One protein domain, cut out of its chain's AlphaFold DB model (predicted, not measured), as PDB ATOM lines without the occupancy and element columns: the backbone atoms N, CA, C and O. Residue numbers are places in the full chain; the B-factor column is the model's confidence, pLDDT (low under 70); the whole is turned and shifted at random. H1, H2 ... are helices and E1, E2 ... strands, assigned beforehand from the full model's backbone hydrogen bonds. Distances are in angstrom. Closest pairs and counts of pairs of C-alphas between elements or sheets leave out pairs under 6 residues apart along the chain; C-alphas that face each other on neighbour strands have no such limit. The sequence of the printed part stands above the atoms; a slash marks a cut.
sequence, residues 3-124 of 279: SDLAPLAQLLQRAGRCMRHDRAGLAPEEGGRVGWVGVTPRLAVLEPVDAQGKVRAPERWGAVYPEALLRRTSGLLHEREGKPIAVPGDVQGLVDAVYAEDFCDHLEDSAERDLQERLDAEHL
ATOM      1  N   SER A   3     167.899 148.878 125.493       96.06
ATOM      2  CA  SER A   3     167.771 149.779 126.636       96.06
ATOM      3  C   SER A   3     168.783 149.410 127.702       96.06
ATOM      4  O   SER A   3     168.943 148.233 127.994       96.06
ATOM      5  N   ASP A   4     169.367 150.406 128.351       94.88
ATOM      6  CA  ASP A   4     170.000 150.229 129.656       94.88
ATOM      7  C   ASP A   4     168.992 149.680 130.680       94.88
ATOM      8  O   ASP A   4     167.782 149.945 130.558       94.88
ATOM      9  N   LEU A   5     169.482 148.934 131.677       95.62
ATOM     10  CA  LEU A   5     168.699 148.534 132.847       95.62
ATOM     11  C   LEU A   5     168.066 149.772 133.500       95.62
ATOM     12  O   LEU A   5     168.679 150.827 133.642       95.62
ATOM     13  N   ALA A   6     166.802 149.643 133.866       94.69
ATOM     14  CA  ALA A   6     166.012 150.658 134.544       94.69
ATOM     15  C   ALA A   6     165.001 149.930 135.436       94.69
ATOM     16  O   ALA A   6     164.822 148.723 135.246       94.69
ATOM     17  N   PRO A   7     164.308 150.617 136.360       93.88
ATOM     18  CA  PRO A   7     163.232 149.974 137.091       93.88
ATOM     19  C   PRO A   7     162.183 149.426 136.113       93.88
ATOM     20  O   PRO A   7     161.959 149.972 135.023       93.88
ATOM     21  N   LEU A   8     161.585 148.292 136.472       94.88
ATOM     22  CA  LEU A   8     160.798 147.480 135.548       94.88
ATOM     23  C   LEU A   8     159.673 148.262 134.850       94.88
ATOM     24  O   LEU A   8     159.476 148.103 133.644       94.88
ATOM     25  N   ALA A   9     158.968 149.139 135.566       93.06
ATOM     26  CA  ALA A   9     157.903 149.955 134.986       93.06
ATOM     27  C   ALA A   9     158.408 150.808 133.801       93.06
ATOM     28  O   ALA A   9     157.771 150.864 132.745       93.06
ATOM     29  N   GLN A  10     159.594 151.413 133.922       95.31
ATOM     30  CA  GLN A  10     160.236 152.197 132.867       95.31
ATOM     31  C   GLN A  10     160.698 151.301 131.711       95.31
ATOM     32  O   GLN A  10     160.555 151.691 130.548       95.31
ATOM     33  N   LEU A  11     161.207 150.095 131.988       96.31
ATOM     34  CA  LEU A  11     161.532 149.125 130.935       96.31
ATOM     35  C   LEU A  11     160.287 148.723 130.139       96.31
ATOM     36  O   LEU A  11     160.331 148.728 128.910       96.31
ATOM     37  N   LEU A  12     159.164 148.452 130.806       94.88
ATOM     38  CA  LEU A  12     157.894 148.123 130.154       94.88
ATOM     39  C   LEU A  12     157.350 149.306 129.342       94.88
ATOM     40  O   LEU A  12     156.889 149.132 128.211       94.88
ATOM     41  N   GLN A  13     157.491 150.534 129.844       94.50
ATOM     42  CA  GLN A  13     157.135 151.740 129.094       94.50
ATOM     43  C   GLN A  13     157.966 151.887 127.806       94.50
ATOM     44  O   GLN A  13     157.424 152.215 126.742       94.50
ATOM     45  N   ARG A  14     159.278 151.614 127.879       96.62
ATOM     46  CA  ARG A  14     160.187 151.586 126.717       96.62
ATOM     47  C   ARG A  14     159.833 150.433 125.772       96.62
ATOM     48  O   ARG A  14     159.788 150.634 124.557       96.62
ATOM     49  N   ALA A  15     159.500 149.260 126.311       95.00
ATOM     50  CA  ALA A  15     159.031 148.101 125.553       95.00
ATOM     51  C   ALA A  15     157.718 148.384 124.815       95.00
ATOM     52  O   ALA A  15     157.532 147.881 123.715       95.00
ATOM     53  N   GLY A  16     156.859 149.271 125.327       93.56
ATOM     54  CA  GLY A  16     155.655 149.737 124.627       93.56
ATOM     55  C   GLY A  16     155.931 150.465 123.302       93.56
ATOM     56  O   GLY A  16     155.004 150.779 122.556       93.56
ATOM     57  N   ARG A  17     157.199 150.760 122.983       94.25
ATOM     58  CA  ARG A  17     157.627 151.241 121.658       94.25
ATOM     59  C   ARG A  17     157.968 150.097 120.698       94.25
ATOM     60  O   ARG A  17     157.957 150.311 119.485       94.25
ATOM     61  N   CYS A  18     158.234 148.889 121.203       92.94
ATOM     62  CA  CYS A  18     158.405 147.692 120.387       92.94
ATOM     63  C   CYS A  18     157.101 147.387 119.666       92.94
ATOM     64  O   CYS A  18     156.096 147.062 120.282       92.94
ATOM     65  N   MET A  19     157.139 147.477 118.340       92.25
ATOM     66  CA  MET A  19     156.019 147.103 117.484       92.25
ATOM     67  C   MET A  19     154.672 147.764 117.843       92.25
ATOM     68  O   MET A  19     153.625 147.197 117.571       92.25
ATOM     69  N   ARG A  20     154.701 148.994 118.387       93.06
ATOM     70  CA  ARG A  20     153.515 149.737 118.864       93.06
ATOM     71  C   ARG A  20     152.357 149.805 117.864       93.06
ATOM     72  O   ARG A  20     151.199 149.839 118.261       93.06
ATOM     73  N   HIS A  21     152.686 149.913 116.582       92.19
ATOM     74  CA  HIS A  21     151.712 149.963 115.503       92.19
ATOM     75  C   HIS A  21     151.685 148.620 114.796       92.19
ATOM     76  O   HIS A  21     152.747 148.117 114.401       92.19
ATOM     77  N   ASP A  22     150.482 148.084 114.616       89.88
ATOM     78  CA  ASP A  22     150.281 146.935 113.753       89.88
ATOM     79  C   ASP A  22     150.643 147.314 112.314       89.88
ATOM     80  O   ASP A  22     150.281 148.378 111.809       89.88
ATOM     81  N   ARG A  23     151.457 146.460 111.707       89.50
ATOM     82  CA  ARG A  23     151.953 146.580 110.335       89.50
ATOM     83  C   ARG A  23     151.980 145.215 109.656       89.50
ATOM     84  O   ARG A  23     152.763 145.004 108.730       89.50
ATOM     85  N   ALA A  24     151.202 144.265 110.171       86.38
ATOM     86  CA  ALA A  24     151.067 142.957 109.567       86.38
ATOM     87  C   ALA A  24     150.571 143.102 108.119       86.38
ATOM     88  O   ALA A  24     149.680 143.897 107.830       86.38
ATOM     89  N   GLY A  25     151.180 142.346 107.205       85.75
ATOM     90  CA  GLY A  25     150.788 142.308 105.794       85.75
ATOM     91  C   GLY A  25     151.354 143.416 104.902       85.75
ATOM     92  O   GLY A  25     151.180 143.321 103.694       85.75
ATOM     93  N   LEU A  26     152.054 144.418 105.445       91.44
ATOM     94  CA  LEU A  26     152.736 145.433 104.632       91.44
ATOM     95  C   LEU A  26     154.113 144.942 104.179       91.44
ATOM     96  O   LEU A  26     154.870 144.390 104.988       91.44
ATOM     97  N   ALA A  27     154.470 145.203 102.921       89.62
ATOM     98  CA  ALA A  27     155.833 144.993 102.449       89.62
ATOM     99  C   ALA A  27     156.793 146.036 103.066       89.62
ATOM    100  O   ALA A  27     156.354 147.126 103.453       89.62
ATOM    101  N   PRO A  28     158.103 145.751 103.202       89.75
ATOM    102  CA  PRO A  28     159.069 146.711 103.745       89.75
ATOM    103  C   PRO A  28     159.051 148.083 103.052       89.75
ATOM    104  O   PRO A  28     159.129 149.112 103.723       89.75
ATOM    105  N   GLU A  29     158.880 148.107 101.732       92.81
ATOM    106  CA  GLU A  29     158.753 149.310 100.901       92.81
ATOM    107  C   GLU A  29     157.486 150.136 101.193       92.81
ATOM    108  O   GLU A  29     157.470 151.342 100.961       92.81
ATOM    109  N   GLU A  30     156.457 149.521 101.779       92.50
ATOM    110  CA  GLU A  30     155.191 150.150 102.188       92.50
ATOM    111  C   GLU A  30     155.183 150.526 103.683       92.50
ATOM    112  O   GLU A  30     154.160 150.918 104.247       92.50
ATOM    113  N   GLY A  31     156.331 150.396 104.358       89.88
ATOM    114  CA  GLY A  31     156.485 150.660 105.790       89.88
ATOM    115  C   GLY A  31     156.348 149.424 106.685       89.88
ATOM    116  O   GLY A  31     156.364 149.564 107.918       89.88
ATOM    117  N   GLY A  32     156.247 148.231 106.091       90.75
ATOM    118  CA  GLY A  32     156.289 146.936 106.766       90.75
ATOM    119  C   GLY A  32     157.611 146.651 107.485       90.75
ATOM    120  O   GLY A  32     158.589 147.397 107.392       90.75
ATOM    121  N   ARG A  33     157.649 145.571 108.274       90.62
ATOM    122  CA  ARG A  33     158.851 145.203 109.044       90.62
ATOM    123  C   ARG A  33     159.832 144.422 108.172       90.62
ATOM    124  O   ARG A  33     159.457 143.457 107.520       90.62
ATOM    125  N   VAL A  34     161.105 144.806 108.225       90.75
ATOM    126  CA  VAL A  34     162.203 144.061 107.591       90.75
ATOM    127  C   VAL A  34     162.413 142.697 108.258       90.75
ATOM    128  O   VAL A  34     162.235 142.556 109.468       90.75
ATOM    129  N   GLY A  35     162.837 141.697 107.478       88.25
ATOM    130  CA  GLY A  35     162.837 140.288 107.899       88.25
ATOM    131  C   GLY A  35     163.611 139.977 109.187       88.25
ATOM    132  O   GLY A  35     163.142 139.185 109.998       88.25
ATOM    133  N   TRP A  36     164.749 140.636 109.437       89.75
ATOM    134  CA  TRP A  36     165.564 140.383 110.637       89.75
ATOM    135  C   TRP A  36     164.908 140.851 111.946       89.75
ATOM    136  O   TRP A  36     165.263 140.362 113.018       89.75
ATOM    137  N   VAL A  37     163.950 141.784 111.881       88.31
ATOM    138  CA  VAL A  37     163.198 142.254 113.058       88.31
ATOM    139  C   VAL A  37     162.194 141.192 113.519       88.31
ATOM    140  O   VAL A  37     161.885 141.116 114.709       88.31
ATOM    141  N   GLY A  38     161.712 140.361 112.591       85.75
ATOM    142  CA  GLY A  38     160.692 139.352 112.848       85.75
ATOM    143  C   GLY A  38     159.328 139.942 113.222       85.75
ATOM    144  O   GLY A  38     159.051 141.128 113.024       85.75
ATOM    145  N   VAL A  39     158.467 139.081 113.770       86.12
ATOM    146  CA  VAL A  39     157.085 139.409 114.179       86.12
ATOM    147  C   VAL A  39     156.902 139.494 115.697       86.12
ATOM    148  O   VAL A  39     155.848 139.903 116.170       86.12
ATOM    149  N   THR A  40     157.930 139.133 116.467       88.88
ATOM    150  CA  THR A  40     157.886 139.137 117.933       88.88
ATOM    151  C   THR A  40     158.556 140.402 118.475       88.88
ATOM    152  O   THR A  40     159.721 140.656 118.148       88.88
ATOM    153  N   PRO A  41     157.882 141.209 119.315       92.62
ATOM    154  CA  PRO A  41     158.503 142.370 119.937       92.62
ATOM    155  C   PRO A  41     159.633 141.933 120.879       92.62
ATOM    156  O   PRO A  41     159.457 141.044 121.707       92.62
ATOM    157  N   ARG A  42     160.806 142.568 120.757       93.81
ATOM    158  CA  ARG A  42     161.998 142.260 121.566       93.81
ATOM    159  C   ARG A  42     162.590 143.522 122.186       93.81
ATOM    160  O   ARG A  42     162.920 144.482 121.474       93.81
ATOM    161  N   LEU A  43     162.753 143.494 123.506       95.50
ATOM    162  CA  LEU A  43     163.562 144.436 124.272       95.50
ATOM    163  C   LEU A  43     164.846 143.717 124.702       95.50
ATOM    164  O   LEU A  43     164.768 142.693 125.370       95.50
ATOM    165  N   ALA A  44     166.004 144.237 124.304       95.81
ATOM    166  CA  ALA A  44     167.292 143.816 124.843       95.81
ATOM    167  C   ALA A  44     167.680 144.783 125.965       95.81
ATOM    168  O   ALA A  44     167.742 145.992 125.727       95.81
ATOM    169  N   VAL A  45     167.898 144.253 127.169       96.50
ATOM    170  CA  VAL A  45     168.300 145.033 128.343       96.50
ATOM    171  C   VAL A  45     169.809 144.893 128.525       96.50
ATOM    172  O   VAL A  45     170.319 143.779 128.578       96.50
ATOM    173  N   LEU A  46     170.518 146.019 128.566       95.62
ATOM    174  CA  LEU A  46     171.939 146.083 128.882       95.62
ATOM    175  C   LEU A  46     172.081 146.204 130.396       95.62
ATOM    176  O   LEU A  46     171.725 147.229 130.982       95.62
ATOM    177  N   GLU A  47     172.575 145.144 131.017       93.81
ATOM    178  CA  GLU A  47     172.780 145.091 132.455       93.81
ATOM    179  C   GLU A  47     174.208 145.510 132.818       93.81
ATOM    180  O   GLU A  47     175.168 144.906 132.329       93.81
ATOM    181  N   PRO A  48     174.381 146.551 133.650       90.81
ATOM    182  CA  PRO A  48     175.694 146.923 134.129       90.81
ATOM    183  C   PRO A  48     176.086 146.028 135.306       90.81
ATOM    184  O   PRO A  48     175.427 146.029 136.346       90.81
ATOM    185  N   VAL A  49     177.181 145.290 135.142       91.06
ATOM    186  CA  VAL A  49     177.740 144.425 136.184       91.06
ATOM    187  C   VAL A  49     179.141 144.875 136.586       91.06
ATOM    188  O   VAL A  49     179.893 145.417 135.770       91.06
ATOM    189  N   ASP A  50     179.492 144.666 137.850       87.88
ATOM    190  CA  ASP A  50     180.851 144.834 138.351       87.88
ATOM    191  C   ASP A  50     181.763 143.650 137.966       87.88
ATOM    192  O   ASP A  50     181.381 142.737 137.230       87.88
ATOM    193  N   ALA A  51     183.005 143.663 138.459       87.12
ATOM    194  CA  ALA A  51     183.984 142.610 138.181       87.12
ATOM    195  C   ALA A  51     183.576 141.232 138.738       87.12
ATOM    196  O   ALA A  51     184.153 140.219 138.347       87.12
ATOM    197  N   GLN A  52     182.600 141.191 139.644       83.81
ATOM    198  CA  GLN A  52     182.050 139.993 140.267       83.81
ATOM    199  C   GLN A  52     180.740 139.556 139.593       83.81
ATOM    200  O   GLN A  52     180.117 138.593 140.039       83.81
ATOM    201  N   GLY A  53     180.321 140.233 138.518       84.19
ATOM    202  CA  GLY A  53     179.079 139.939 137.811       84.19
ATOM    203  C   GLY A  53     177.829 140.428 138.545       84.19
ATOM    204  O   GLY A  53     176.730 140.007 138.197       84.19
ATOM    205  N   LYS A  54     177.965 141.286 139.564       84.25
ATOM    206  CA  LYS A  54     176.831 141.815 140.326       84.25
ATOM    207  C   LYS A  54     176.371 143.140 139.747       84.25
ATOM    208  O   LYS A  54     177.185 143.973 139.356       84.25
ATOM    209  N   VAL A  55     175.054 143.346 139.720       89.00
ATOM    210  CA  VAL A  55     174.454 144.577 139.196       89.00
ATOM    211  C   VAL A  55     174.977 145.776 139.975       89.00
ATOM    212  O   VAL A  55     174.858 145.835 141.201       89.00
ATOM    213  N   ARG A  56     175.547 146.733 139.244       87.94
ATOM    214  CA  ARG A  56     176.042 147.990 139.795       87.94
ATOM    215  C   ARG A  56     175.869 149.094 138.768       87.94
ATOM    216  O   ARG A  56     176.428 149.026 137.674       87.94
ATOM    217  N   ALA A  57     175.103 150.124 139.118       84.31
ATOM    218  CA  ALA A  57     174.887 151.253 138.225       84.31
ATOM    219  C   ALA A  57     176.227 151.959 137.914       84.31
ATOM    220  O   ALA A  57     177.003 152.241 138.831       84.31
ATOM    221  N   PRO A  58     176.527 152.270 136.640       84.06
ATOM    222  CA  PRO A  58     177.694 153.064 136.288       84.06
ATOM    223  C   PRO A  58     177.611 154.457 136.918       84.06
ATOM    224  O   PRO A  58     176.568 155.098 136.836       84.06
ATOM    225  N   GLU A  59     178.724 154.990 137.427       79.19
ATOM    226  CA  GLU A  59     178.762 156.341 138.027       79.19
ATOM    227  C   GLU A  59     178.204 157.426 137.094       79.19
ATOM    228  O   GLU A  59     177.541 158.365 137.528       79.19
ATOM    229  N   ARG A  60     178.415 157.262 135.783       76.50
ATOM    230  CA  ARG A  60     177.900 158.157 134.733       76.50
ATOM    231  C   ARG A  60     176.371 158.222 134.644       76.50
ATOM    232  O   ARG A  60     175.862 159.177 134.069       76.50
ATOM    233  N   TRP A  61     175.644 157.224 135.153       78.38
ATOM    234  CA  TRP A  61     174.184 157.300 135.258       78.38
ATOM    235  C   TRP A  61     173.761 158.283 136.350       78.38
ATOM    236  O   TRP A  61     172.637 158.771 136.313       78.38
ATOM    237  N   GLY A  62     174.651 158.613 137.291       72.44
ATOM    238  CA  GLY A  62     174.320 159.425 138.453       72.44
ATOM    239  C   GLY A  62     173.205 158.789 139.288       72.44
ATOM    240  O   GLY A  62     172.973 157.584 139.235       72.44
ATOM    241  N   ALA A  63     172.480 159.618 140.036       72.44
ATOM    242  CA  ALA A  63     171.362 159.194 140.880       72.44
ATOM    243  C   ALA A  63     170.021 159.136 140.116       72.44
ATOM    244  O   ALA A  63     168.989 159.531 140.645       72.44
ATOM    245  N   VAL A  64     170.022 158.705 138.846       80.44
ATOM    246  CA  VAL A  64     168.796 158.678 138.019       80.44
ATOM    247  C   VAL A  64     167.811 157.609 138.490       80.44
ATOM    248  O   VAL A  64     166.602 157.823 138.431       80.44
ATOM    249  N   TYR A  65     168.315 156.463 138.954       87.19
ATOM    250  CA  TYR A  65     167.500 155.384 139.504       87.19
ATOM    251  C   TYR A  65     168.105 154.877 140.817       87.19
ATOM    252  O   TYR A  65     169.326 154.714 140.876       87.19
ATOM    253  N   PRO A  66     167.282 154.579 141.839       89.12
ATOM    254  CA  PRO A  66     167.743 153.896 143.042       89.12
ATOM    255  C   PRO A  66     168.361 152.540 142.691       89.12
ATOM    256  O   PRO A  66     167.745 151.742 141.977       89.12
ATOM    257  N   GLU A  67     169.557 152.255 143.212       91.00
ATOM    258  CA  GLU A  67     170.244 150.977 142.965       91.00
ATOM    259  C   GLU A  67     169.408 149.781 143.443       91.00
ATOM    260  O   GLU A  67     169.347 148.765 142.749       91.00
ATOM    261  N   ALA A  68     168.683 149.953 144.554       92.12
ATOM    262  CA  ALA A  68     167.699 149.005 145.067       92.12
ATOM    263  C   ALA A  68     166.752 148.492 143.968       92.12
ATOM    264  O   ALA A  68     166.669 147.291 143.719       92.12
ATOM    265  N   LEU A  69     166.100 149.404 143.238       93.50
ATOM    266  CA  LEU A  69     165.126 149.052 142.200       93.50
ATOM    267  C   LEU A  69     165.773 148.409 140.968       93.50
ATOM    268  O   LEU A  69     165.150 147.566 140.315       93.50
ATOM    269  N   LEU A  70     167.010 148.791 140.636       94.06
ATOM    270  CA  LEU A  70     167.761 148.172 139.541       94.06
ATOM    271  C   LEU A  70     168.086 146.711 139.864       94.06
ATOM    272  O   LEU A  70     167.870 145.844 139.019       94.06
ATOM    273  N   ARG A  71     168.544 146.434 141.090       93.19
ATOM    274  CA  ARG A  71     168.836 145.074 141.564       93.19
ATOM    275  C   ARG A  71     167.590 144.203 141.619       93.19
ATOM    276  O   ARG A  71     167.603 143.121 141.041       93.19
ATOM    277  N   ARG A  72     166.493 144.710 142.193       94.38
ATOM    278  CA  ARG A  72     165.201 144.006 142.193       94.38
ATOM    279  C   ARG A  72     164.733 143.674 140.775       94.38
ATOM    280  O   ARG A  72     164.360 142.543 140.481       94.38
ATOM    281  N   THR A  73     164.825 144.643 139.859       95.38
ATOM    282  CA  THR A  73     164.458 144.433 138.449       95.38
ATOM    283  C   THR A  73     165.352 143.389 137.777       95.38
ATOM    284  O   THR A  73     164.845 142.537 137.052       95.38
ATOM    285  N   SER A  74     166.665 143.434 138.010       94.44
ATOM    286  CA  SER A  74     167.598 142.432 137.489       94.44
ATOM    287  C   SER A  74     167.261 141.024 137.984       94.44
ATOM    288  O   SER A  74     167.142 140.117 137.157       94.44
ATOM    289  N   GLY A  75     167.039 140.852 139.292       92.31
ATOM    290  CA  GLY A  75     166.680 139.565 139.896       92.31
ATOM    291  C   GLY A  75     165.433 138.960 139.251       92.31
ATOM    292  O   GLY A  75     165.497 137.870 138.685       92.31
ATOM    293  N   LEU A  76     164.342 139.730 139.181       93.88
ATOM    294  CA  LEU A  76     163.101 139.269 138.549       93.88
ATOM    295  C   LEU A  76     163.273 138.929 137.065       93.88
ATOM    296  O   LEU A  76     162.650 137.995 136.565       93.88
ATOM    297  N   LEU A  77     164.091 139.681 136.320       94.00
ATOM    298  CA  LEU A  77     164.349 139.366 134.913       94.00
ATOM    299  C   LEU A  77     165.156 138.067 134.755       94.00
ATOM    300  O   LEU A  77     164.896 137.321 133.806       94.00
ATOM    301  N   HIS A  78     166.080 137.774 135.674       92.00
ATOM    302  CA  HIS A  78     166.837 136.519 135.699       92.00
ATOM    303  C   HIS A  78     165.963 135.318 136.066       92.00
ATOM    304  O   HIS A  78     166.033 134.301 135.377       92.00
ATOM    305  N   GLU A  79     165.077 135.449 137.057       91.88
ATOM    306  CA  GLU A  79     164.115 134.405 137.457       91.88
ATOM    307  C   GLU A  79     163.184 133.975 136.315       91.88
ATOM    308  O   GLU A  79     162.686 132.847 136.266       91.88
ATOM    309  N   ARG A  80     162.950 134.866 135.344       92.56
ATOM    310  CA  ARG A  80     162.176 134.519 134.150       92.56
ATOM    311  C   ARG A  80     162.925 133.616 133.183       92.56
ATOM    312  O   ARG A  80     162.269 133.048 132.315       92.56
ATOM    313  N   GLU A  81     164.248 133.488 133.274       91.94
ATOM    314  CA  GLU A  81     165.065 132.604 132.424       91.94
ATOM    315  C   GLU A  81     164.792 132.797 130.915       91.94
ATOM    316  O   GLU A  81     164.692 131.851 130.133       91.94
ATOM    317  N   GLY A  82     164.589 134.048 130.492       90.19
ATOM    318  CA  GLY A  82     164.276 134.389 129.099       90.19
ATOM    319  C   GLY A  82     162.833 134.111 128.658       90.19
ATOM    320  O   GLY A  82     162.509 134.327 127.485       90.19
ATOM    321  N   LYS A  83     161.939 133.682 129.561       94.81
ATOM    322  CA  LYS A  83     160.505 133.534 129.267       94.81
ATOM    323  C   LYS A  83     159.907 134.891 128.869       94.81
ATOM    324  O   LYS A  83     160.107 135.885 129.579       94.81
ATOM    325  N   PRO A  84     159.136 134.951 127.765       94.75
ATOM    326  CA  PRO A  84     158.532 136.195 127.303       94.75
ATOM    327  C   PRO A  84     157.561 136.747 128.347       94.75
ATOM    328  O   PRO A  84     156.979 135.993 129.124       94.75
ATOM    329  N   ILE A  85     157.377 138.065 128.355       95.19
ATOM    330  CA  ILE A  85     156.373 138.745 129.180       95.19
ATOM    331  C   ILE A  85     155.082 138.819 128.367       95.19
ATOM    332  O   ILE A  85     155.052 139.456 127.310       95.19
ATOM    333  N   ALA A  86     154.022 138.168 128.841       95.62
ATOM    334  CA  ALA A  86     152.710 138.262 128.219       95.62
ATOM    335  C   ALA A  86     152.085 139.629 128.530       95.62
ATOM    336  O   ALA A  86     151.892 139.990 129.685       95.62
ATOM    337  N   VAL A  87     151.737 140.403 127.503       93.25
ATOM    338  CA  VAL A  87     151.106 141.720 127.674       93.25
ATOM    339  C   VAL A  87     149.625 141.621 127.292       93.25
ATOM    340  O   VAL A  87     149.335 141.159 126.188       93.25
ATOM    341  N   PRO A  88     148.681 142.058 128.152       94.38
ATOM    342  CA  PRO A  88     148.891 142.719 129.449       94.38
ATOM    343  C   PRO A  88     149.037 141.771 130.657       94.38
ATOM    344  O   PRO A  88     149.287 142.258 131.751       94.38
ATOM    345  N   GLY A  89     148.870 140.454 130.482       96.38
ATOM    346  CA  GLY A  89     148.675 139.496 131.585       96.38
ATOM    347  C   GLY A  89     149.747 139.493 132.684       96.38
ATOM    348  O   GLY A  89     149.404 139.496 133.859       96.38
ATOM    349  N   ASP A  90     151.025 139.555 132.317       95.88
ATOM    350  CA  ASP A  90     152.149 139.499 133.262       95.88
ATOM    351  C   ASP A  90     152.533 140.884 133.810       95.88
ATOM    352  O   ASP A  90     153.328 140.983 134.742       95.88
ATOM    353  N   VAL A  91     152.020 141.971 133.220       94.00
ATOM    354  CA  VAL A  91     152.521 143.333 133.472       94.00
ATOM    355  C   VAL A  91     152.319 143.743 134.926       94.00
ATOM    356  O   VAL A  91     153.275 144.175 135.562       94.00
ATOM    357  N   GLN A  92     151.096 143.602 135.443       93.94
ATOM    358  CA  GLN A  92     150.777 144.030 136.805       93.94
ATOM    359  C   GLN A  92     151.562 143.210 137.834       93.94
ATOM    360  O   GLN A  92     152.239 143.787 138.673       93.94
ATOM    361  N   GLY A  93     151.560 141.879 137.699       94.50
ATOM    362  CA  GLY A  93     152.257 140.998 138.638       94.50
ATOM    363  C   GLY A  93     153.766 141.241 138.687       94.50
ATOM    364  O   GLY A  93     154.352 141.213 139.762       94.50
ATOM    365  N   LEU A  94     154.399 141.540 137.547       94.12
ATOM    366  CA  LEU A  94     155.824 141.872 137.534       94.12
ATOM    367  C   LEU A  94     156.108 143.236 138.174       94.12
ATOM    368  O   LEU A  94     157.113 143.379 138.864       94.12
ATOM    369  N   VAL A  95     155.249 144.236 137.942       93.19
ATOM    370  CA  VAL A  95     155.387 145.547 138.592       93.19
ATOM    371  C   VAL A  95     155.250 145.396 140.103       93.19
ATOM    372  O   VAL A  95     156.128 145.860 140.820       93.19
ATOM    373  N   ASP A  96     154.220 144.693 140.573       93.75
ATOM    374  CA  ASP A  96     153.987 144.477 142.003       93.75
ATOM    375  C   ASP A  96     155.157 143.729 142.655       93.75
ATOM    376  O   ASP A  96     155.626 144.136 143.713       93.75
ATOM    377  N   ALA A  97     155.709 142.711 141.984       93.31
ATOM    378  CA  ALA A  97     156.850 141.947 142.488       93.31
ATOM    379  C   ALA A  97     158.108 142.804 142.726       93.31
ATOM    380  O   ALA A  97     158.842 142.558 143.680       93.31
ATOM    381  N   VAL A  98     158.365 143.842 141.916       91.81
ATOM    382  CA  VAL A  98     159.506 144.756 142.154       91.81
ATOM    383  C   VAL A  98     159.327 145.552 143.443       91.81
ATOM    384  O   VAL A  98     160.310 145.862 144.114       91.81
ATOM    385  N   TYR A  99     158.093 145.906 143.786       89.62
ATOM    386  CA  TYR A  99     157.783 146.751 144.939       89.62
ATOM    387  C   TYR A  99     157.335 145.955 146.168       89.62
ATOM    388  O   TYR A  99     157.008 146.555 147.187       89.62
ATOM    389  N   ALA A 100     157.338 144.624 146.090       90.75
ATOM    390  CA  ALA A 100     156.903 143.760 147.173       90.75
ATOM    391  C   ALA A 100     157.785 143.940 148.421       90.75
ATOM    392  O   ALA A 100     159.016 144.015 148.329       90.75
ATOM    393  N   GLU A 101     157.155 144.044 149.591       87.88
ATOM    394  CA  GLU A 101     157.856 144.222 150.869       87.88
ATOM    395  C   GLU A 101     158.688 142.983 151.231       87.88
ATOM    396  O   GLU A 101     159.777 143.110 151.780       87.88
ATOM    397  N   ASP A 102     158.216 141.799 150.839       88.19
ATOM    398  CA  ASP A 102     158.832 140.488 151.064       88.19
ATOM    399  C   ASP A 102     159.865 140.096 149.993       88.19
ATOM    400  O   ASP A 102     160.363 138.973 149.993       88.19
ATOM    401  N   PHE A 103     160.261 141.013 149.100       90.62
ATOM    402  CA  PHE A 103     161.238 140.723 148.039       90.62
ATOM    403  C   PHE A 103     162.528 140.071 148.573       90.62
ATOM    404  O   PHE A 103     163.041 139.114 147.993       90.62
ATOM    405  N   CYS A 104     163.051 140.575 149.694       86.31
ATOM    406  CA  CYS A 104     164.282 140.077 150.309       86.31
ATOM    407  C   CYS A 104     164.158 138.637 150.834       86.31
ATOM    408  O   CYS A 104     165.161 137.919 150.876       86.31
ATOM    409  N   ASP A 105     162.948 138.181 151.171       87.50
ATOM    410  CA  ASP A 105     162.708 136.824 151.673       87.50
ATOM    411  C   ASP A 105     162.964 135.761 150.597       87.50
ATOM    412  O   ASP A 105     163.296 134.615 150.914       87.50
ATOM    413  N   HIS A 106     162.868 136.151 149.323       85.19
ATOM    414  CA  HIS A 106     163.126 135.293 148.170       85.19
ATOM    415  C   HIS A 106     164.613 135.188 147.795       85.19
ATOM    416  O   HIS A 106     164.977 134.324 146.999       85.19
ATOM    417  N   LEU A 107     165.486 136.018 148.376       85.88
ATOM    418  CA  LEU A 107     166.928 135.955 148.129       85.88
ATOM    419  C   LEU A 107     167.562 134.824 148.946       85.88
ATOM    420  O   LEU A 107     167.481 134.824 150.174       85.88
ATOM    421  N   GLU A 108     168.208 133.866 148.280       83.94
ATOM    422  CA  GLU A 108     168.824 132.699 148.935       83.94
ATOM    423  C   GLU A 108     170.150 133.029 149.643       83.94
ATOM    424  O   GLU A 108     170.467 132.438 150.678       83.94
ATOM    425  N   ASP A 109     170.930 133.971 149.105       88.19
ATOM    426  CA  ASP A 109     172.219 134.387 149.665       88.19
ATOM    427  C   ASP A 109     172.016 135.456 150.752       88.19
ATOM    428  O   ASP A 109     171.520 136.555 150.490       88.19
ATOM    429  N   SER A 110     172.440 135.153 151.983       87.81
ATOM    430  CA  SER A 110     172.333 136.074 153.120       87.81
ATOM    431  C   SER A 110     173.068 137.395 152.893       87.81
ATOM    432  O   SER A 110     172.586 138.438 153.315       87.81
ATOM    433  N   ALA A 111     174.216 137.380 152.211       87.62
ATOM    434  CA  ALA A 111     174.967 138.602 151.940       87.62
ATOM    435  C   ALA A 111     174.265 139.480 150.893       87.62
ATOM    436  O   ALA A 111     174.335 140.708 150.963       87.62
ATOM    437  N   GLU A 112     173.579 138.867 149.923       88.81
ATOM    438  CA  GLU A 112     172.752 139.601 148.961       88.81
ATOM    439  C   GLU A 112     171.514 140.189 149.618       88.81
ATOM    440  O   GLU A 112     171.161 141.330 149.323       88.81
ATOM    441  N   ARG A 113     170.902 139.439 150.539       91.69
ATOM    442  CA  ARG A 113     169.775 139.904 151.341       91.69
ATOM    443  C   ARG A 113     170.147 141.121 152.185       91.69
ATOM    444  O   ARG A 113     169.527 142.166 152.018       91.69
ATOM    445  N   ASP A 114     171.210 141.030 152.983       92.31
ATOM    446  CA  ASP A 114     171.688 142.137 153.826       92.31
ATOM    447  C   ASP A 114     172.013 143.391 152.990       92.31
ATOM    448  O   ASP A 114     171.725 144.530 153.374       92.31
ATOM    449  N   LEU A 115     172.624 143.196 151.814       91.12
ATOM    450  CA  LEU A 115     172.908 144.282 150.880       91.12
ATOM    451  C   LEU A 115     171.621 144.915 150.338       91.12
ATOM    452  O   LEU A 115     171.527 146.143 150.299       91.12
ATOM    453  N   GLN A 116     170.662 144.099 149.901       94.06
ATOM    454  CA  GLN A 116     169.397 144.572 149.351       94.06
ATOM    455  C   GLN A 116     168.584 145.327 150.407       94.06
ATOM    456  O   GLN A 116     168.125 146.426 150.120       94.06
ATOM    457  N   GLU A 117     168.495 144.813 151.634       94.19
ATOM    458  CA  GLU A 117     167.816 145.481 152.751       94.19
ATOM    459  C   GLU A 117     168.420 146.857 153.049       94.19
ATOM    460  O   GLU A 117     167.693 147.835 153.234       94.19
ATOM    461  N   ARG A 118     169.755 146.975 153.037       94.56
ATOM    462  CA  ARG A 118     170.422 148.273 153.203       94.56
ATOM    463  C   ARG A 118     170.073 149.241 152.072       94.56
ATOM    464  O   ARG A 118     169.793 150.406 152.341       94.56
ATOM    465  N   LEU A 119     170.097 148.778 150.823       93.25
ATOM    466  CA  LEU A 119     169.752 149.608 149.665       93.25
ATOM    467  C   LEU A 119     168.271 150.017 149.674       93.25
ATOM    468  O   LEU A 119     167.949 151.147 149.312       93.25
ATOM    469  N   ASP A 120     167.377 149.129 150.109       93.88
ATOM    470  CA  ASP A 120     165.953 149.418 150.273       93.88
ATOM    471  C   ASP A 120     165.730 150.454 151.384       93.88
ATOM    472  O   ASP A 120     164.963 151.395 151.194       93.88
ATOM    473  N   ALA A 121     166.452 150.351 152.505       93.56
ATOM    474  CA  ALA A 121     166.416 151.348 153.573       93.56
ATOM    475  C   ALA A 121     166.946 152.718 153.112       93.56
ATOM    476  O   ALA A 121     166.357 153.748 153.441       93.56
ATOM    477  N   GLU A 122     168.024 152.749 152.321       92.62
ATOM    478  CA  GLU A 122     168.539 153.975 151.696       92.62
ATOM    479  C   GLU A 122     167.502 154.592 150.741       92.62
ATOM    480  O   GLU A 122     167.260 155.800 150.784       92.62
ATOM    481  N   HIS A 123     166.851 153.768 149.913       90.88
ATOM    482  CA  HIS A 123     165.798 154.222 149.007       90.88
ATOM    483  C   HIS A 123     164.586 154.774 149.765       90.88
ATOM    484  O   HIS A 123     164.134 155.875 149.454       90.88
ATOM    485  N   LEU A 124     164.096 154.054 150.778       92.69
ATOM    486  CA  LEU A 124     162.989 154.494 151.621       92.69
ATOM    487  C   LEU A 124     163.331 155.795 152.353       92.69
ATOM    488  O   LEU A 124     162.508 156.701 152.405       92.69
TER     489      LEU A 124
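What this domain is: This is residues 3 to 124 of the 279 residues of the protein "Cas3_C domain-containing protein" of Streptomyces sp. 2233.5 (UniProt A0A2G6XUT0). Crossed helices make a loose body, with H3 and H5 packed on H2 and H1 on H3, while the loop of residues 16 to 43 runs out and folds back, making one end of the long axis. The 122 printed residues hold H1, E1, H2, H3, H4, H5 in that order, mostly helix, with under half in named elements. The whole is loose, radius of gyration of the C-alphas 17.1 A, spanning 54 by 32 by 23 A.

Where its parts are: H1 is residues 8 to 15, beginning at C-alpha 8 (160.798, 147.480, 135.548); E1 44 to 46; H2 67 to 79, 18.5 A; H3 91 to 99, 13.1 A; H4 103 to 106; H5 110 to 124, 20.7 A, ending at C-alpha 124 (162.989, 154.494, 151.621).

How they stand to each other: Residues 3 to 4 pair in parallel with 45 to 46 of E1, which pairs with no named strand. H1 touches H3, closest C-alphas Ala 9 and Val 95, 6.2 A. H2 touches H3, closest C-alphas Arg 72 and Val 98, 5.7 A, at a steep tilt of 49 degrees, opposite ways. H2 touches H5 with residues 67 to 71 alone, closest C-alphas Ala 68 and Leu 119, 5.1 A. H4 touches H5, closest C-alphas Cys 104 and Arg 113, 5.6 A. In H1, H2 and H5 every O i to N i+4 pair is within hydrogen-bond range, in H3 4 of 5; H4 is too short for one.

The domain as a whole: The farthest C-alphas, Glu 29 and Ser 110, are 55.6 A apart. The links H1 to E1, E1 to H2 and H2 to H3 are long. The printed part has no cut, and no printed residue is under 70 in pLDDT.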